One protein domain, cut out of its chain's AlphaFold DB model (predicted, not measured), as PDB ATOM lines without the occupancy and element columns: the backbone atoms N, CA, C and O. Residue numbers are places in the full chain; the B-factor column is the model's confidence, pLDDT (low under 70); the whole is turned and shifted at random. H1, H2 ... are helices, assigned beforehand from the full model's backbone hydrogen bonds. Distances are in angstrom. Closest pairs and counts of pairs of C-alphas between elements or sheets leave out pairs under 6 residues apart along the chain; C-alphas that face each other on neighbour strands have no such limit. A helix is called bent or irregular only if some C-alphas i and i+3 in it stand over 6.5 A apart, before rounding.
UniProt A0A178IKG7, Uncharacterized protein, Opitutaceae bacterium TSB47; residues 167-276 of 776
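Overview. This is residues 167 to 276 of the 776 residues of an uncharacterized protein of Opitutaceae bacterium TSB47 (UniProt A0A178IKG7). Three helices, H2, H3 and H4, make a small tilted up-and-down bundle, each running against the one before it, with the short H1 packed on the first part of H2. H5 makes an arm that carries the length on past one end of the bundle, its residues 260 to 265 and 271 to 276 sticking out, and two long links, residues 201 to 216 and 230 to 247, join the bundle's helices. The printed part has 110 residues, with five named helices in the order H1 to H5 and no named strand, and its class is all helix. The whole is only just compact, close to loose: the radius of gyration of the C-alphas is 15.8 A, 1.20 times the 13.1 A of a compact globule of 110 residues, and the C-alphas span 53 by 28 by 19 A along their three main axes, an elongated outline.

Along the chain. Begin at C-alpha 173, at (-22.110, -8.973, 28.574), where H1 starts its four residues, 173 to 176. Next find C-alpha 181 at (-15.394, -11.678, 23.280); from there H2, residues 181 to 200, runs 28.6 A. H3 covers residues 217 to 229 over 19.4 A and is irregular: C-alphas 223 and 226 are 7.2 A apart. H4 covers residues 248 to 258, 15.6 A long. H5, residues 260 to 276, runs 24.8 A to C-alpha 276 at (-50.524, 1.304, -4.031).

Arrangement. Look first at Glu 175 and Ser 185, whose C-alphas, 5.2 A apart, are the closest of H1 and H2; H2 touches H1 with residues 181 to 188 alone. H2 and H3 form a helical hairpin and touch, opposite ways at a steep tilt of 42 degrees, through residues 189 to 193 and 217 to 221 alone; their closest C-alphas, of Leu 189 and Leu 217, are 7.5 A apart. H3 and H4, also a helical hairpin, touch at the C-alphas of Val 221 and Val 251, 6.9 A apart, opposite ways at a shallow tilt of 34 degrees, only just short of steep. H2 and H4 are close but not clearly touching, with the C-alphas of Ala 193 and Leu 250 closest at 7.5 A. H5 touches no helix. In the backbone of H2 and H4, every O i to N i+4 pair is within hydrogen-bond range; H3 has 6 of 9 and H5 11 of 13, while H1 is too short for such a pair.

Size, cuts and confidence. The C-alphas of Asn 239 and Arg 275 are the two farthest apart, at 52.8 A. The printed part has no cut. The links from H2 to H3 and from H3 to H4 are long. Look to residues 258 to 276 for pLDDT under 70; H5 has a mean of 41.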
ATOM      1  N   ASN A 167     -26.578  -3.730  27.530       97.31
ATOM      2  CA  ASN A 167     -26.695  -2.869  28.699       97.31
ATOM      3  C   ASN A 167     -26.937  -1.405  28.306       97.31
ATOM      4  O   ASN A 167     -26.719  -0.983  27.169       97.31
ATOM      5  N   ALA A 168     -27.307  -0.585  29.290       95.56
ATOM      6  CA  ALA A 168     -27.466   0.854  29.107       95.56
ATOM      7  C   ALA A 168     -26.191   1.551  28.598       95.56
ATOM      8  O   ALA A 168     -26.306   2.585  27.953       95.56
ATOM      9  N   ASP A 169     -25.000   1.015  28.868       95.12
ATOM     10  CA  ASP A 169     -23.712   1.538  28.389       95.12
ATOM     11  C   ASP A 169     -23.309   1.008  26.999       95.12
ATOM     12  O   ASP A 169     -22.281   1.413  26.462       95.12
ATOM     13  N   GLY A 170     -24.113   0.121  26.404       97.06
ATOM     14  CA  GLY A 170     -23.833  -0.524  25.123       97.06
ATOM     15  C   GLY A 170     -23.027  -1.820  25.213       97.06
ATOM     16  O   GLY A 170     -22.893  -2.518  24.209       97.06
ATOM     17  N   SER A 171     -22.524  -2.198  26.389       97.06
ATOM     18  CA  SER A 171     -21.837  -3.480  26.550       97.06
ATOM     19  C   SER A 171     -22.778  -4.659  26.258       97.06
ATOM     20  O   SER A 171     -23.988  -4.573  26.482       97.06
ATOM     21  N   ILE A 172     -22.220  -5.768  25.751       97.25
ATOM     22  CA  ILE A 172     -22.952  -6.999  25.391       97.25
ATOM     23  C   ILE A 172     -22.448  -8.161  26.271       97.25
ATOM     24  O   ILE A 172     -21.621  -8.970  25.837       97.25
ATOM     25  N   PRO A 173     -22.875  -8.264  27.543       96.62
ATOM     26  CA  PRO A 173     -22.110  -8.973  28.574       96.62
ATOM     27  C   PRO A 173     -21.899 -10.464  28.311       96.62
ATOM     28  O   PRO A 173     -20.843 -11.007  28.638       96.62
ATOM     29  N   ARG A 174     -22.896 -11.142  27.729       96.19
ATOM     30  CA  ARG A 174     -22.819 -12.582  27.425       96.19
ATOM     31  C   ARG A 174     -21.804 -12.888  26.326       96.19
ATOM     32  O   ARG A 174     -21.177 -13.941  26.372       96.19
ATOM     33  N   GLU A 175     -21.616 -11.961  25.388       97.25
ATOM     34  CA  GLU A 175     -20.651 -12.104  24.300       97.25
ATOM     35  C   GLU A 175     -19.248 -11.708  24.755       97.25
ATOM     36  O   GLU A 175     -18.300 -12.440  24.502       97.25
ATOM     37  N   ILE A 176     -19.123 -10.632  25.535       97.19
ATOM     38  CA  ILE A 176     -17.847 -10.161  26.099       97.19
ATOM     39  C   ILE A 176     -17.134 -11.244  26.925       97.19
ATOM     40  O   ILE A 176     -15.911 -11.352  26.880       97.19
ATOM     41  N   ARG A 177     -17.887 -12.075  27.660       94.69
ATOM     42  CA  ARG A 177     -17.338 -13.159  28.499       94.69
ATOM     43  C   ARG A 177     -16.812 -14.361  27.707       94.69
ATOM     44  O   ARG A 177     -16.277 -15.291  28.306       94.69
ATOM     45  N   ARG A 178     -17.004 -14.400  26.386       93.50
ATOM     46  CA  ARG A 178     -16.536 -15.503  25.540       93.50
ATOM     47  C   ARG A 178     -15.031 -15.396  25.314       93.50
ATOM     48  O   ARG A 178     -14.454 -14.318  25.370       93.50
ATOM     49  N   VAL A 179     -14.411 -16.520  24.956       86.38
ATOM     50  CA  VAL A 179     -12.973 -16.581  24.628       86.38
ATOM     51  C   VAL A 179     -12.573 -15.670  23.456       86.38
ATOM     52  O   VAL A 179     -11.432 -15.226  23.389       86.38
ATOM     53  N   ASN A 180     -13.525 -15.366  22.566       90.81
ATOM     54  CA  ASN A 180     -13.417 -14.407  21.461       90.81
ATOM     55  C   ASN A 180     -14.414 -13.254  21.663       90.81
ATOM     56  O   ASN A 180     -15.304 -13.056  20.833       90.81
ATOM     57  N   GLY A 181     -14.339 -12.568  22.803       92.81
ATOM     58  CA  GLY A 181     -15.394 -11.678  23.280       92.81
ATOM     59  C   GLY A 181     -15.720 -10.510  22.347       92.81
ATOM     60  O   GLY A 181     -16.895 -10.210  22.122       92.81
ATOM     61  N   LEU A 182     -14.704  -9.904  21.728       95.81
ATOM     62  CA  LEU A 182     -14.896  -8.849  20.732       95.81
ATOM     63  C   LEU A 182     -15.538  -9.414  19.458       95.81
ATOM     64  O   LEU A 182     -16.508  -8.859  18.941       95.81
ATOM     65  N   GLY A 183     -15.064 -10.578  19.004       94.75
ATOM     66  CA  GLY A 183     -15.602 -11.266  17.825       94.75
ATOM     67  C   GLY A 183     -17.074 -11.651  17.974       94.75
ATOM     68  O   GLY A 183     -17.873 -11.383  17.077       94.75
ATOM     69  N   TYR A 184     -17.460 -12.217  19.119       96.56
ATOM     70  CA  TYR A 184     -18.854 -12.567  19.401       96.56
ATOM     71  C   TYR A 184     -19.750 -11.335  19.562       96.56
ATOM     72  O   TYR A 184     -20.901 -11.366  19.130       96.56
ATOM     73  N   SER A 185     -19.227 -10.236  20.111       97.25
ATOM     74  CA  SER A 185     -19.972  -8.974  20.219       97.25
ATOM     75  C   SER A 185     -20.318  -8.415  18.833       97.25
ATOM     76  O   SER A 185     -21.470  -8.071  18.570       97.25
ATOM     77  N   VAL A 186     -19.353  -8.421  17.906       96.62
ATOM     78  CA  VAL A 186     -19.571  -8.024  16.503       96.62
ATOM     79  C   VAL A 186     -20.500  -9.005  15.784       96.62
ATOM     80  O   VAL A 186     -21.400  -8.589  15.056       96.62
ATOM     81  N   PHE A 187     -20.314 -10.310  15.994       96.69
ATOM     82  CA  PHE A 187     -21.159 -11.350  15.407       96.69
ATOM     83  C   PHE A 187     -22.629 -11.207  15.828       96.69
ATOM     84  O   PHE A 187     -23.516 -11.353  14.990       96.69
ATOM     85  N   ASN A 188     -22.883 -10.861  17.093       98.06
ATOM     86  CA  ASN A 188     -24.223 -10.582  17.600       98.06
ATOM     87  C   ASN A 188     -24.816  -9.298  16.993       98.06
ATOM     88  O   ASN A 188     -25.959  -9.286  16.537       98.06
ATOM     89  N   LEU A 189     -24.028  -8.219  16.920       97.19
ATOM     90  CA  LEU A 189     -24.469  -6.961  16.309       97.19
ATOM     91  C   LEU A 189     -24.836  -7.102  14.832       97.19
ATOM     92  O   LEU A 189     -25.802  -6.487  14.390       97.19
ATOM     93  N   LYS A 190     -24.120  -7.937  14.071       96.69
ATOM     94  CA  LYS A 190     -24.476  -8.237  12.675       96.69
ATOM     95  C   LYS A 190     -25.860  -8.883  12.556       96.69
ATOM     96  O   LYS A 190     -26.593  -8.558  11.623       96.69
ATOM     97  N   ALA A 191     -26.231  -9.749  13.502       97.25
ATOM     98  CA  ALA A 191     -27.560 -10.355  13.545       97.25
ATOM     99  C   ALA A 191     -28.640  -9.295  13.809       97.25
ATOM    100  O   ALA A 191     -29.614  -9.198  13.067       97.25
ATOM    101  N   HIS A 192     -28.416  -8.431  14.803       97.62
ATOM    102  CA  HIS A 192     -29.321  -7.321  15.118       97.62
ATOM    103  C   HIS A 192     -29.466  -6.314  13.975       97.62
ATOM    104  O   HIS A 192     -30.583  -5.909  13.669       97.62
ATOM    105  N   ALA A 193     -28.376  -5.944  13.301       95.25
ATOM    106  CA  ALA A 193     -28.415  -5.056  12.138       95.25
ATOM    107  C   ALA A 193     -29.215  -5.673  10.980       95.25
ATOM    108  O   ALA A 193     -30.057  -5.016  10.367       95.25
ATOM    109  N   ARG A 194     -29.033  -6.978  10.722       94.06
ATOM    110  CA  ARG A 194     -29.855  -7.711   9.750       94.06
ATOM    111  C   ARG A 194     -31.337  -7.671  10.127       94.06
ATOM    112  O   ARG A 194     -32.165  -7.338   9.281       94.06
ATOM    113  N   THR A 195     -31.668  -7.944  11.385       95.69
ATOM    114  CA  THR A 195     -33.042  -7.853  11.901       95.69
ATOM    115  C   THR A 195     -33.606  -6.435  11.778       95.69
ATOM    116  O   THR A 195     -34.750  -6.279  11.360       95.69
ATOM    117  N   ALA A 196     -32.809  -5.395  12.035       94.12
ATOM    118  CA  ALA A 196     -33.209  -3.997  11.870       94.12
ATOM    119  C   ALA A 196     -33.574  -3.651  10.419       94.12
ATOM    120  O   ALA A 196     -34.602  -3.015  10.189       94.12
ATOM    121  N   ARG A 197     -32.799  -4.126   9.434       88.31
ATOM    122  CA  ARG A 197     -33.126  -3.960   8.005       88.31
ATOM    123  C   ARG A 197     -34.451  -4.617   7.634       88.31
ATOM    124  O   ARG A 197     -35.261  -4.030   6.919       88.31
ATOM    125  N   LEU A 198     -34.684  -5.826   8.137       86.62
ATOM    126  CA  LEU A 198     -35.908  -6.581   7.875       86.62
ATOM    127  C   LEU A 198     -37.135  -5.932   8.532       86.62
ATOM    128  O   LEU A 198     -38.183  -5.823   7.893       86.62
ATOM    129  N   ALA A 199     -36.980  -5.469   9.774       85.88
ATOM    130  CA  ALA A 199     -38.005  -4.797  10.566       85.88
ATOM    131  C   ALA A 199     -38.403  -3.436   9.970       85.88
ATOM    132  O   ALA A 199     -39.586  -3.095   9.951       85.88
ATOM    133  N   ALA A 200     -37.448  -2.694   9.397       83.88
ATOM    134  CA  ALA A 200     -37.725  -1.419   8.734       83.88
ATOM    135  C   ALA A 200     -38.723  -1.579   7.572       83.88
ATOM    136  O   ALA A 200     -39.619  -0.753   7.407       83.88
ATOM    137  N   GLY A 201     -38.636  -2.684   6.822       73.88
ATOM    138  CA  GLY A 201     -39.598  -3.033   5.770       73.88
ATOM    139  C   GLY A 201     -41.007  -3.381   6.273       73.88
ATOM    140  O   GLY A 201     -41.907  -3.545   5.455       73.88
ATOM    141  N   LEU A 202     -41.192  -3.500   7.590       72.06
ATOM    142  CA  LEU A 202     -42.470  -3.690   8.284       72.06
ATOM    143  C   LEU A 202     -42.864  -2.451   9.113       72.06
ATOM    144  O   LEU A 202     -43.800  -2.503   9.906       72.06
ATOM    145  N   GLY A 203     -42.150  -1.331   8.951       77.50
ATOM    146  CA  GLY A 203     -42.404  -0.089   9.685       77.50
ATOM    147  C   GLY A 203     -41.848  -0.055  11.113       77.50
ATOM    148  O   GLY A 203     -42.161   0.872  11.857       77.50
ATOM    149  N   ILE A 204     -41.014  -1.025  11.505       83.75
ATOM    150  CA  ILE A 204     -40.399  -1.092  12.835       83.75
ATOM    151  C   ILE A 204     -38.944  -0.612  12.752       83.75
ATOM    152  O   ILE A 204     -38.084  -1.255  12.154       83.75
ATOM    153  N   ASP A 205     -38.651   0.520  13.389       90.31
ATOM    154  CA  ASP A 205     -37.314   1.121  13.407       90.31
ATOM    155  C   ASP A 205     -36.511   0.662  14.633       90.31
ATOM    156  O   ASP A 205     -36.611   1.238  15.718       90.31
ATOM    157  N   LEU A 206     -35.704  -0.389  14.461       92.62
ATOM    158  CA  LEU A 206     -34.844  -0.917  15.526       92.62
ATOM    159  C   LEU A 206     -33.541  -0.123  15.709       92.62
ATOM    160  O   LEU A 206     -32.986  -0.121  16.807       92.62
ATOM    161  N   TRP A 207     -33.055   0.583  14.681       92.94
ATOM    162  CA  TRP A 207     -31.832   1.390  14.781       92.94
ATOM    163  C   TRP A 207     -32.025   2.615  15.683       92.94
ATOM    164  O   TRP A 207     -31.103   2.998  16.406       92.94
ATOM    165  N   ASN A 208     -33.223   3.206  15.675       90.31
ATOM    166  CA  ASN A 208     -33.595   4.309  16.565       90.31
ATOM    167  C   ASN A 208     -34.373   3.859  17.814       90.31
ATOM    168  O   ASN A 208     -34.744   4.699  18.637       90.31
ATOM    169  N   HIS A 209     -34.608   2.557  17.990       92.81
ATOM    170  CA  HIS A 209     -35.237   2.036  19.197       92.81
ATOM    171  C   HIS A 209     -34.298   2.168  20.405       92.81
ATOM    172  O   HIS A 209     -33.123   1.804  20.355       92.81
ATOM    173  N   THR A 210     -34.841   2.668  21.513       95.19
ATOM    174  CA  THR A 210     -34.203   2.618  22.832       95.19
ATOM    175  C   THR A 210     -35.127   1.851  23.763       95.19
ATOM    176  O   THR A 210     -36.284   2.233  23.942       95.19
ATOM    177  N   ALA A 211     -34.619   0.762  24.331       93.62
ATOM    178  CA  ALA A 211     -35.358  -0.062  25.271       93.62
ATOM    179  C   ALA A 211     -35.560   0.671  26.614       93.62
ATOM    180  O   ALA A 211     -34.792   1.582  26.940       93.62
ATOM    181  N   PRO A 212     -36.538   0.259  27.446       92.12
ATOM    182  CA  PRO A 212     -36.788   0.886  28.748       92.12
ATOM    183  C   PRO A 212     -35.573   0.916  29.689       92.12
ATOM    184  O   PRO A 212     -35.432   1.843  30.480       92.12
ATOM    185  N   ASN A 213     -34.667  -0.060  29.583       90.12
ATOM    186  CA  ASN A 213     -33.415  -0.104  30.345       90.12
ATOM    187  C   ASN A 213     -32.291   0.770  29.746       90.12
ATOM    188  O   ASN A 213     -31.158   0.722  30.217       90.12
ATOM    189  N   GLY A 214     -32.575   1.548  28.699       94.25
ATOM    190  CA  GLY A 214     -31.610   2.392  27.993       94.25
ATOM    191  C   GLY A 214     -30.782   1.667  26.927       94.25
ATOM    192  O   GLY A 214     -29.947   2.304  26.284       94.25
ATOM    193  N   ALA A 215     -30.982   0.367  26.713       96.88
ATOM    194  CA  ALA A 215     -30.262  -0.379  25.689       96.88
ATOM    195  C   ALA A 215     -30.648   0.076  24.274       96.88
ATOM    196  O   ALA A 215     -31.813   0.354  23.987       96.88
ATOM    197  N   SER A 216     -29.673   0.137  23.365       97.12
ATOM    198  CA  SER A 216     -29.925   0.352  21.935       97.12
ATOM    199  C   SER A 216     -28.784  -0.200  21.085       97.12
ATOM    200  O   SER A 216     -27.645  -0.308  21.549       97.12
ATOM    201  N   LEU A 217     -29.075  -0.489  19.812       97.00
ATOM    202  CA  LEU A 217     -28.058  -0.921  18.847       97.00
ATOM    203  C   LEU A 217     -26.967   0.135  18.660       97.00
ATOM    204  O   LEU A 217     -25.790  -0.201  18.578       97.00
ATOM    205  N   ARG A 218     -27.350   1.418  18.677       94.94
ATOM    206  CA  ARG A 218     -26.406   2.537  18.631       94.94
ATOM    207  C   ARG A 218     -25.404   2.473  19.773       94.94
ATOM    208  O   ARG A 218     -24.207   2.545  19.527       94.94
ATOM    209  N   ARG A 219     -25.884   2.315  21.010       96.44
ATOM    210  CA  ARG A 219     -24.984   2.254  22.168       96.44
ATOM    211  C   ARG A 219     -24.026   1.080  22.064       96.44
ATOM    212  O   ARG A 219     -22.860   1.244  22.389       96.44
ATOM    213  N   ALA A 220     -24.475  -0.060  21.551       97.50
ATOM    214  CA  ALA A 220     -23.591  -1.197  21.334       97.50
ATOM    215  C   ALA A 220     -22.535  -0.960  20.237       97.50
ATOM    216  O   ALA A 220     -21.380  -1.339  20.420       97.50
ATOM    217  N   VAL A 221     -22.879  -0.278  19.139       96.69
ATOM    218  CA  VAL A 221     -21.888   0.162  18.136       96.69
ATOM    219  C   VAL A 221     -20.893   1.148  18.753       96.69
ATOM    220  O   VAL A 221     -19.686   0.988  18.587       96.69
ATOM    221  N   ASP A 222     -21.376   2.136  19.506       95.62
ATOM    222  CA  ASP A 222     -20.527   3.150  20.135       95.62
ATOM    223  C   ASP A 222     -19.620   2.558  21.223       95.62
ATOM    224  O   ASP A 222     -18.459   2.949  21.321       95.62
ATOM    225  N   PHE A 223     -20.097   1.559  21.968       97.06
ATOM    226  CA  PHE A 223     -19.303   0.806  22.936       97.06
ATOM    227  C   PHE A 223     -18.127   0.071  22.278       97.06
ATOM    228  O   PHE A 223     -17.030   0.035  22.835       97.06
ATOM    229  N   LEU A 224     -18.323  -0.497  21.082       96.94
ATOM    230  CA  LEU A 224     -17.267  -1.217  20.361       96.94
ATOM    231  C   LEU A 224     -16.349  -0.308  19.529       96.94
ATOM    232  O   LEU A 224     -15.257  -0.727  19.142       96.94
ATOM    233  N   ARG A 225     -16.769   0.931  19.255       95.25
ATOM    234  CA  ARG A 225     -16.075   1.874  18.367       95.25
ATOM    235  C   ARG A 225     -14.601   2.128  18.726       95.25
ATOM    236  O   ARG A 225     -13.805   2.150  17.787       95.25
ATOM    237  N   PRO A 226     -14.190   2.279  20.003       95.81
ATOM    238  CA  PRO A 226     -12.779   2.486  20.346       95.81
ATOM    239  C   PRO A 226     -11.871   1.343  19.874       95.81
ATOM    240  O   PRO A 226     -10.750   1.576  19.430       95.81
ATOM    241  N   TYR A 227     -12.387   0.113  19.892       96.12
ATOM    242  CA  TYR A 227     -11.639  -1.082  19.507       96.12
ATOM    243  C   TYR A 227     -11.612  -1.297  17.993       96.12
ATOM    244  O   TYR A 227     -10.823  -2.101  17.517       96.12
ATOM    245  N   ASN A 228     -12.429  -0.578  17.214       95.06
ATOM    246  CA  ASN A 228     -12.458  -0.714  15.757       95.06
ATOM    247  C   ASN A 228     -11.121  -0.336  15.102       95.06
ATOM    248  O   ASN A 228     -10.753  -0.926  14.098       95.06
ATOM    249  N   GLN A 229     -10.393   0.639  15.652       90.00
ATOM    250  CA  GLN A 229      -9.084   1.056  15.127       90.00
ATOM    251  C   GLN A 229      -7.912   0.395  15.860       90.00
ATOM    252  O   GLN A 229      -6.844   0.237  15.277       90.00
ATOM    253  N   ALA A 230      -8.125  -0.021  17.110       91.56
ATOM    254  CA  ALA A 230      -7.121  -0.666  17.952       91.56
ATOM    255  C   ALA A 230      -7.704  -1.925  18.635       91.56
ATOM    256  O   ALA A 230      -7.953  -1.903  19.846       91.56
ATOM    257  N   PRO A 231      -7.987  -3.016  17.890       92.56
ATOM    258  CA  PRO A 231      -8.635  -4.216  18.436       92.56
ATOM    259  C   PRO A 231      -7.845  -4.873  19.577       92.56
ATOM    260  O   PRO A 231      -8.425  -5.514  20.450       92.56
ATOM    261  N   GLU A 232      -6.525  -4.688  19.598       90.50
ATOM    262  CA  GLU A 232      -5.606  -5.159  20.635       90.50
ATOM    263  C   GLU A 232      -5.810  -4.488  21.998       90.50
ATOM    264  O   GLU A 232      -5.377  -5.027  23.014       90.50
ATOM    265  N   THR A 233      -6.482  -3.335  22.043       94.56
ATOM    266  CA  THR A 233      -6.794  -2.626  23.297       94.56
ATOM    267  C   THR A 233      -8.017  -3.196  24.017       94.56
ATOM    268  O   THR A 233      -8.400  -2.706  25.081       94.56
ATOM    269  N   TRP A 234      -8.643  -4.234  23.456       95.69
ATOM    270  CA  TRP A 234      -9.789  -4.910  24.048       95.69
ATOM    271  C   TRP A 234      -9.443  -5.494  25.432       95.69
ATOM    272  O   TRP A 234      -8.565  -6.351  25.532       95.69
ATOM    273  N   PRO A 235     -10.141  -5.089  26.511       93.56
ATOM    274  CA  PRO A 235      -9.741  -5.435  27.876       93.56
ATOM    275  C   PRO A 235     -10.222  -6.823  28.335       93.56
ATOM    276  O   PRO A 235     -10.027  -7.184  29.495       93.56
ATOM    277  N   TYR A 236     -10.871  -7.599  27.460       94.56
ATOM    278  CA  TYR A 236     -11.403  -8.933  27.766       94.56
ATOM    279  C   TYR A 236     -10.782 -10.011  26.865       94.56
ATOM    280  O   TYR A 236      -9.932  -9.735  26.024       94.56
ATOM    281  N   SER A 237     -11.204 -11.268  27.030       90.69
ATOM    282  CA  SER A 237     -10.638 -12.393  26.277       90.69
ATOM    283  C   SER A 237     -10.846 -12.247  24.767       90.69
ATOM    284  O   SER A 237     -11.966 -12.002  24.309       90.69
ATOM    285  N   GLN A 238      -9.778 -12.466  23.998       92.81
ATOM    286  CA  GLN A 238      -9.814 -12.508  22.539       92.81
ATOM    287  C   GLN A 238      -8.723 -13.441  21.988       92.81
ATOM    288  O   GLN A 238      -7.571 -13.044  21.851       92.81
ATOM    289  N   ASN A 239      -9.084 -14.680  21.642       80.19
ATOM    290  CA  ASN A 239      -8.130 -15.665  21.110       80.19
ATOM    291  C   ASN A 239      -7.915 -15.546  19.590       80.19
ATOM    292  O   ASN A 239      -6.870 -15.948  19.085       80.19
ATOM    293  N   ALA A 240      -8.891 -15.016  18.850       79.69
ATOM    294  CA  ALA A 240      -8.793 -14.784  17.410       79.69
ATOM    295  C   ALA A 240      -8.533 -13.300  17.118       79.69
ATOM    296  O   ALA A 240      -9.311 -12.448  17.535       79.69
ATOM    297  N   ARG A 241      -7.475 -12.962  16.380       82.38
ATOM    298  CA  ARG A 241      -7.205 -11.564  16.013       82.38
ATOM    299  C   ARG A 241      -8.326 -11.005  15.122       82.38
ATOM    300  O   ARG A 241      -8.776 -11.682  14.203       82.38
ATOM    301  N   LEU A 242      -8.752  -9.775  15.403       88.00
ATOM    302  CA  LEU A 242      -9.565  -8.951  14.508       88.00
ATOM    303  C   LEU A 242      -8.680  -7.844  13.935       88.00
ATOM    304  O   LEU A 242      -7.833  -7.310  14.652       88.00
ATOM    305  N   ASP A 243      -8.877  -7.516  12.664       89.62
ATOM    306  CA  ASP A 243      -8.162  -6.423  12.010       89.62
ATOM    307  C   ASP A 243      -8.890  -5.087  12.219       89.62
ATOM    308  O   ASP A 243     -10.122  -5.078  12.332       89.62
ATOM    309  N   PRO A 244      -8.163  -3.954  12.256       92.31
ATOM    310  CA  PRO A 244      -8.779  -2.636  12.274       92.31
ATOM    311  C   PRO A 244      -9.802  -2.451  11.141       92.31
ATOM    312  O   PRO A 244      -9.600  -2.934  10.026       92.31
ATOM    313  N   GLY A 245     -10.901  -1.750  11.422       90.94
ATOM    314  CA  GLY A 245     -12.008  -1.524  10.487       90.94
ATOM    315  C   GLY A 245     -13.101  -2.603  10.508       90.94
ATOM    316  O   GLY A 245     -14.040  -2.546   9.713       90.94
ATOM    317  N   PHE A 246     -13.043  -3.581  11.424       91.44
ATOM    318  CA  PHE A 246     -14.032  -4.670  11.513       91.44
ATOM    319  C   PHE A 246     -15.491  -4.209  11.733       91.44
ATOM    320  O   PHE A 246     -16.419  -4.995  11.515       91.44
ATOM    321  N   LEU A 247     -15.702  -2.972  12.198       94.19
ATOM    322  CA  LEU A 247     -17.006  -2.374  12.504       94.19
ATOM    323  C   LEU A 247     -17.474  -1.362  11.440       94.19
ATOM    324  O   LEU A 247     -18.612  -0.906  11.520       94.19
ATOM    325  N   ASP A 248     -16.645  -1.015  10.447       92.00
ATOM    326  CA  ASP A 248     -16.889   0.118   9.536       92.00
ATOM    327  C   ASP A 248     -18.237   0.033   8.811       92.00
ATOM    328  O   ASP A 248     -18.974   1.015   8.748       92.00
ATOM    329  N   GLU A 249     -18.606  -1.149   8.317       86.19
ATOM    330  CA  GLU A 249     -19.889  -1.354   7.632       86.19
ATOM    331  C   GLU A 249     -21.091  -1.153   8.566       86.19
ATOM    332  O   GLU A 249     -22.076  -0.525   8.184       86.19
ATOM    333  N   LEU A 250     -20.997  -1.603   9.823       90.06
ATOM    334  CA  LEU A 250     -22.057  -1.400  10.817       90.06
ATOM    335  C   LEU A 250     -22.166   0.069  11.242       90.06
ATOM    336  O   LEU A 250     -23.269   0.559  11.478       90.06
ATOM    337  N   VAL A 251     -21.037   0.780  11.317       90.75
ATOM    338  CA  VAL A 251     -21.010   2.224  11.585       90.75
ATOM    339  C   VAL A 251     -21.697   2.987  10.453       90.75
ATOM    340  O   VAL A 251     -22.602   3.775  10.728       90.75
ATOM    341  N   LYS A 252     -21.332   2.710   9.194       87.75
ATOM    342  CA  LYS A 252     -21.969   3.317   8.014       87.75
ATOM    343  C   LYS A 252     -23.470   3.037   7.981       87.75
ATOM    344  O   LYS A 252     -24.262   3.953   7.753       87.75
ATOM    345  N   GLU A 253     -23.874   1.790   8.236       84.75
ATOM    346  CA  GLU A 253     -25.283   1.389   8.266       84.75
ATOM    347  C   GLU A 253     -26.058   2.178   9.334       84.75
ATOM    348  O   GLU A 253     -27.057   2.829   9.016       84.75
ATOM    349  N   MET A 254     -25.554   2.213  10.572       89.94
ATOM    350  CA  MET A 254     -26.143   2.979  11.674       89.94
ATOM    351  C   MET A 254     -26.260   4.476  11.337       89.94
ATOM    352  O   MET A 254     -27.294   5.102  11.582       89.94
ATOM    353  N   GLU A 255     -25.214   5.081  10.778       86.31
ATOM    354  CA  GLU A 255     -25.210   6.499  10.403       86.31
ATOM    355  C   GLU A 255     -26.242   6.788   9.303       86.31
ATOM    356  O   GLU A 255     -27.042   7.723   9.430       86.31
ATOM    357  N   SER A 256     -26.322   5.927   8.283       79.81
ATOM    358  CA  SER A 256     -27.287   6.042   7.183       79.81
ATOM    359  C   SER A 256     -28.745   5.961   7.657       79.81
ATOM    360  O   SER A 256     -29.588   6.756   7.220       79.81
ATOM    361  N   ALA A 257     -29.038   5.085   8.624       72.50
ATOM    362  CA  ALA A 257     -30.368   4.913   9.209       72.50
ATOM    363  C   ALA A 257     -30.831   6.140  10.018       72.50
ATOM    364  O   ALA A 257     -32.011   6.279  10.343       72.50
ATOM    365  N   THR A 258     -29.912   7.048  10.362       65.19
ATOM    366  CA  THR A 258     -30.168   8.116  11.341       65.19
ATOM    367  C   THR A 258     -30.121   9.522  10.741       65.19
ATOM    368  O   THR A 258     -30.455  10.502  11.415       65.19
ATOM    369  N   SER A 259     -29.832   9.622   9.440       63.84
ATOM    370  CA  SER A 259     -29.917  10.870   8.681       63.84
ATOM    371  C   SER A 259     -31.364  11.398   8.604       63.84
ATOM    372  O   SER A 259     -32.328  10.647   8.425       63.84
ATOM    373  N   LYS A 260     -31.539  12.728   8.693       50.62
ATOM    374  CA  LYS A 260     -32.853  13.394   8.542       50.62
ATOM    375  C   LYS A 260     -33.492  13.147   7.161       50.62
ATOM    376  O   LYS A 260     -34.715  13.188   7.057       50.62
ATOM    377  N   SER A 261     -32.683  12.862   6.135       44.91
ATOM    378  CA  SER A 261     -33.139  12.519   4.779       44.91
ATOM    379  C   SER A 261     -33.808  11.136   4.740       44.91
ATOM    380  O   SER A 261     -34.907  10.988   4.206       44.91
ATOM    381  N   SER A 262     -33.225  10.149   5.434       45.44
ATOM    382  CA  SER A 262     -33.764   8.785   5.539       45.44
ATOM    383  C   SER A 262     -35.124   8.747   6.251       45.44
ATOM    384  O   SER A 262     -36.023   8.023   5.826       45.44
ATOM    385  N   LYS A 263     -35.349   9.591   7.273       45.94
ATOM    386  CA  LYS A 263     -36.641   9.674   7.995       45.94
ATOM    387  C   LYS A 263     -37.810  10.145   7.121       45.94
ATOM    388  O   LYS A 263     -38.939   9.702   7.329       45.94
ATOM    389  N   LYS A 264     -37.553  11.022   6.144       41.78
ATOM    390  CA  LYS A 264     -38.570  11.500   5.193       41.78
ATOM    391  C   LYS A 264     -38.881  10.435   4.136       41.78
ATOM    392  O   LYS A 264     -40.048  10.161   3.882       41.78
ATOM    393  N   ILE A 265     -37.842   9.775   3.618       42.16
ATOM    394  CA  ILE A 265     -37.961   8.712   2.611       42.16
ATOM    395  C   ILE A 265     -38.722   7.508   3.175       42.16
ATOM    396  O   ILE A 265     -39.652   7.038   2.537       42.16
ATOM    397  N   THR A 266     -38.412   7.054   4.393       43.22
ATOM    398  CA  THR A 266     -39.039   5.852   4.982       43.22
ATOM    399  C   THR A 266     -40.537   6.050   5.265       43.22
ATOM    400  O   THR A 266     -41.339   5.146   5.042       43.22
ATOM    401  N   ARG A 267     -40.941   7.261   5.679       41.97
ATOM    402  CA  ARG A 267     -42.350   7.618   5.916       41.97
ATOM    403  C   ARG A 267     -43.134   7.812   4.612       41.97
ATOM    404  O   ARG A 267     -44.234   7.283   4.487       41.97
ATOM    405  N   GLU A 268     -42.554   8.487   3.618       42.38
ATOM    406  CA  GLU A 268     -43.165   8.634   2.285       42.38
ATOM    407  C   GLU A 268     -43.266   7.293   1.536       42.38
ATOM    408  O   GLU A 268     -44.203   7.089   0.765       42.38
ATOM    409  N   PHE A 269     -42.339   6.357   1.775       37.47
ATOM    410  CA  PHE A 269     -42.356   5.011   1.191       37.47
ATOM    411  C   PHE A 269     -43.443   4.125   1.818       37.47
ATOM    412  O   PHE A 269     -44.179   3.463   1.084       37.47
ATOM    413  N   ALA A 270     -43.612   4.173   3.147       39.84
ATOM    414  CA  ALA A 270     -44.685   3.472   3.857       39.84
ATOM    415  C   ALA A 270     -46.081   3.994   3.454       39.84
ATOM    416  O   ALA A 270     -46.979   3.210   3.147       39.84
ATOM    417  N   GLU A 271     -46.248   5.316   3.344       41.72
ATOM    418  CA  GLU A 271     -47.508   5.936   2.909       41.72
ATOM    419  C   GLU A 271     -47.811   5.672   1.412       41.72
ATOM    420  O   GLU A 271     -48.975   5.499   1.033       41.72
ATOM    421  N   LYS A 272     -46.783   5.554   0.549       37.69
ATOM    422  CA  LYS A 272     -46.934   5.152  -0.868       37.69
ATOM    423  C   LYS A 272     -47.262   3.672  -1.054       37.69
ATOM    424  O   LYS A 272     -48.013   3.352  -1.976       37.69
ATOM    425  N   GLN A 273     -46.719   2.775  -0.230       34.66
ATOM    426  CA  GLN A 273     -47.015   1.343  -0.332       34.66
ATOM    427  C   GLN A 273     -48.446   1.014   0.108       34.66
ATOM    428  O   GLN A 273     -49.119   0.250  -0.581       34.66
ATOM    429  N   ILE A 274     -48.957   1.680   1.149       37.94
ATOM    430  CA  ILE A 274     -50.351   1.525   1.601       37.94
ATOM    431  C   ILE A 274     -51.341   2.054   0.543       37.94
ATOM    432  O   ILE A 274     -52.382   1.447   0.307       37.94
ATOM    433  N   ARG A 275     -51.007   3.142  -0.171       35.69
ATOM    434  CA  ARG A 275     -51.849   3.672  -1.265       35.69
ATOM    435  C   ARG A 275     -51.787   2.853  -2.559       35.69
ATOM    436  O   ARG A 275     -52.765   2.835  -3.299       35.69
ATOM    437  N   ARG A 276     -50.672   2.169  -2.842       33.53
ATOM    438  CA  ARG A 276     -50.524   1.304  -4.031       33.53
ATOM    439  C   ARG A 276     -51.313  -0.004  -3.942       33.53
ATOM    440  O   ARG A 276     -51.628  -0.565  -4.982       33.53
TER     441      ARG A 276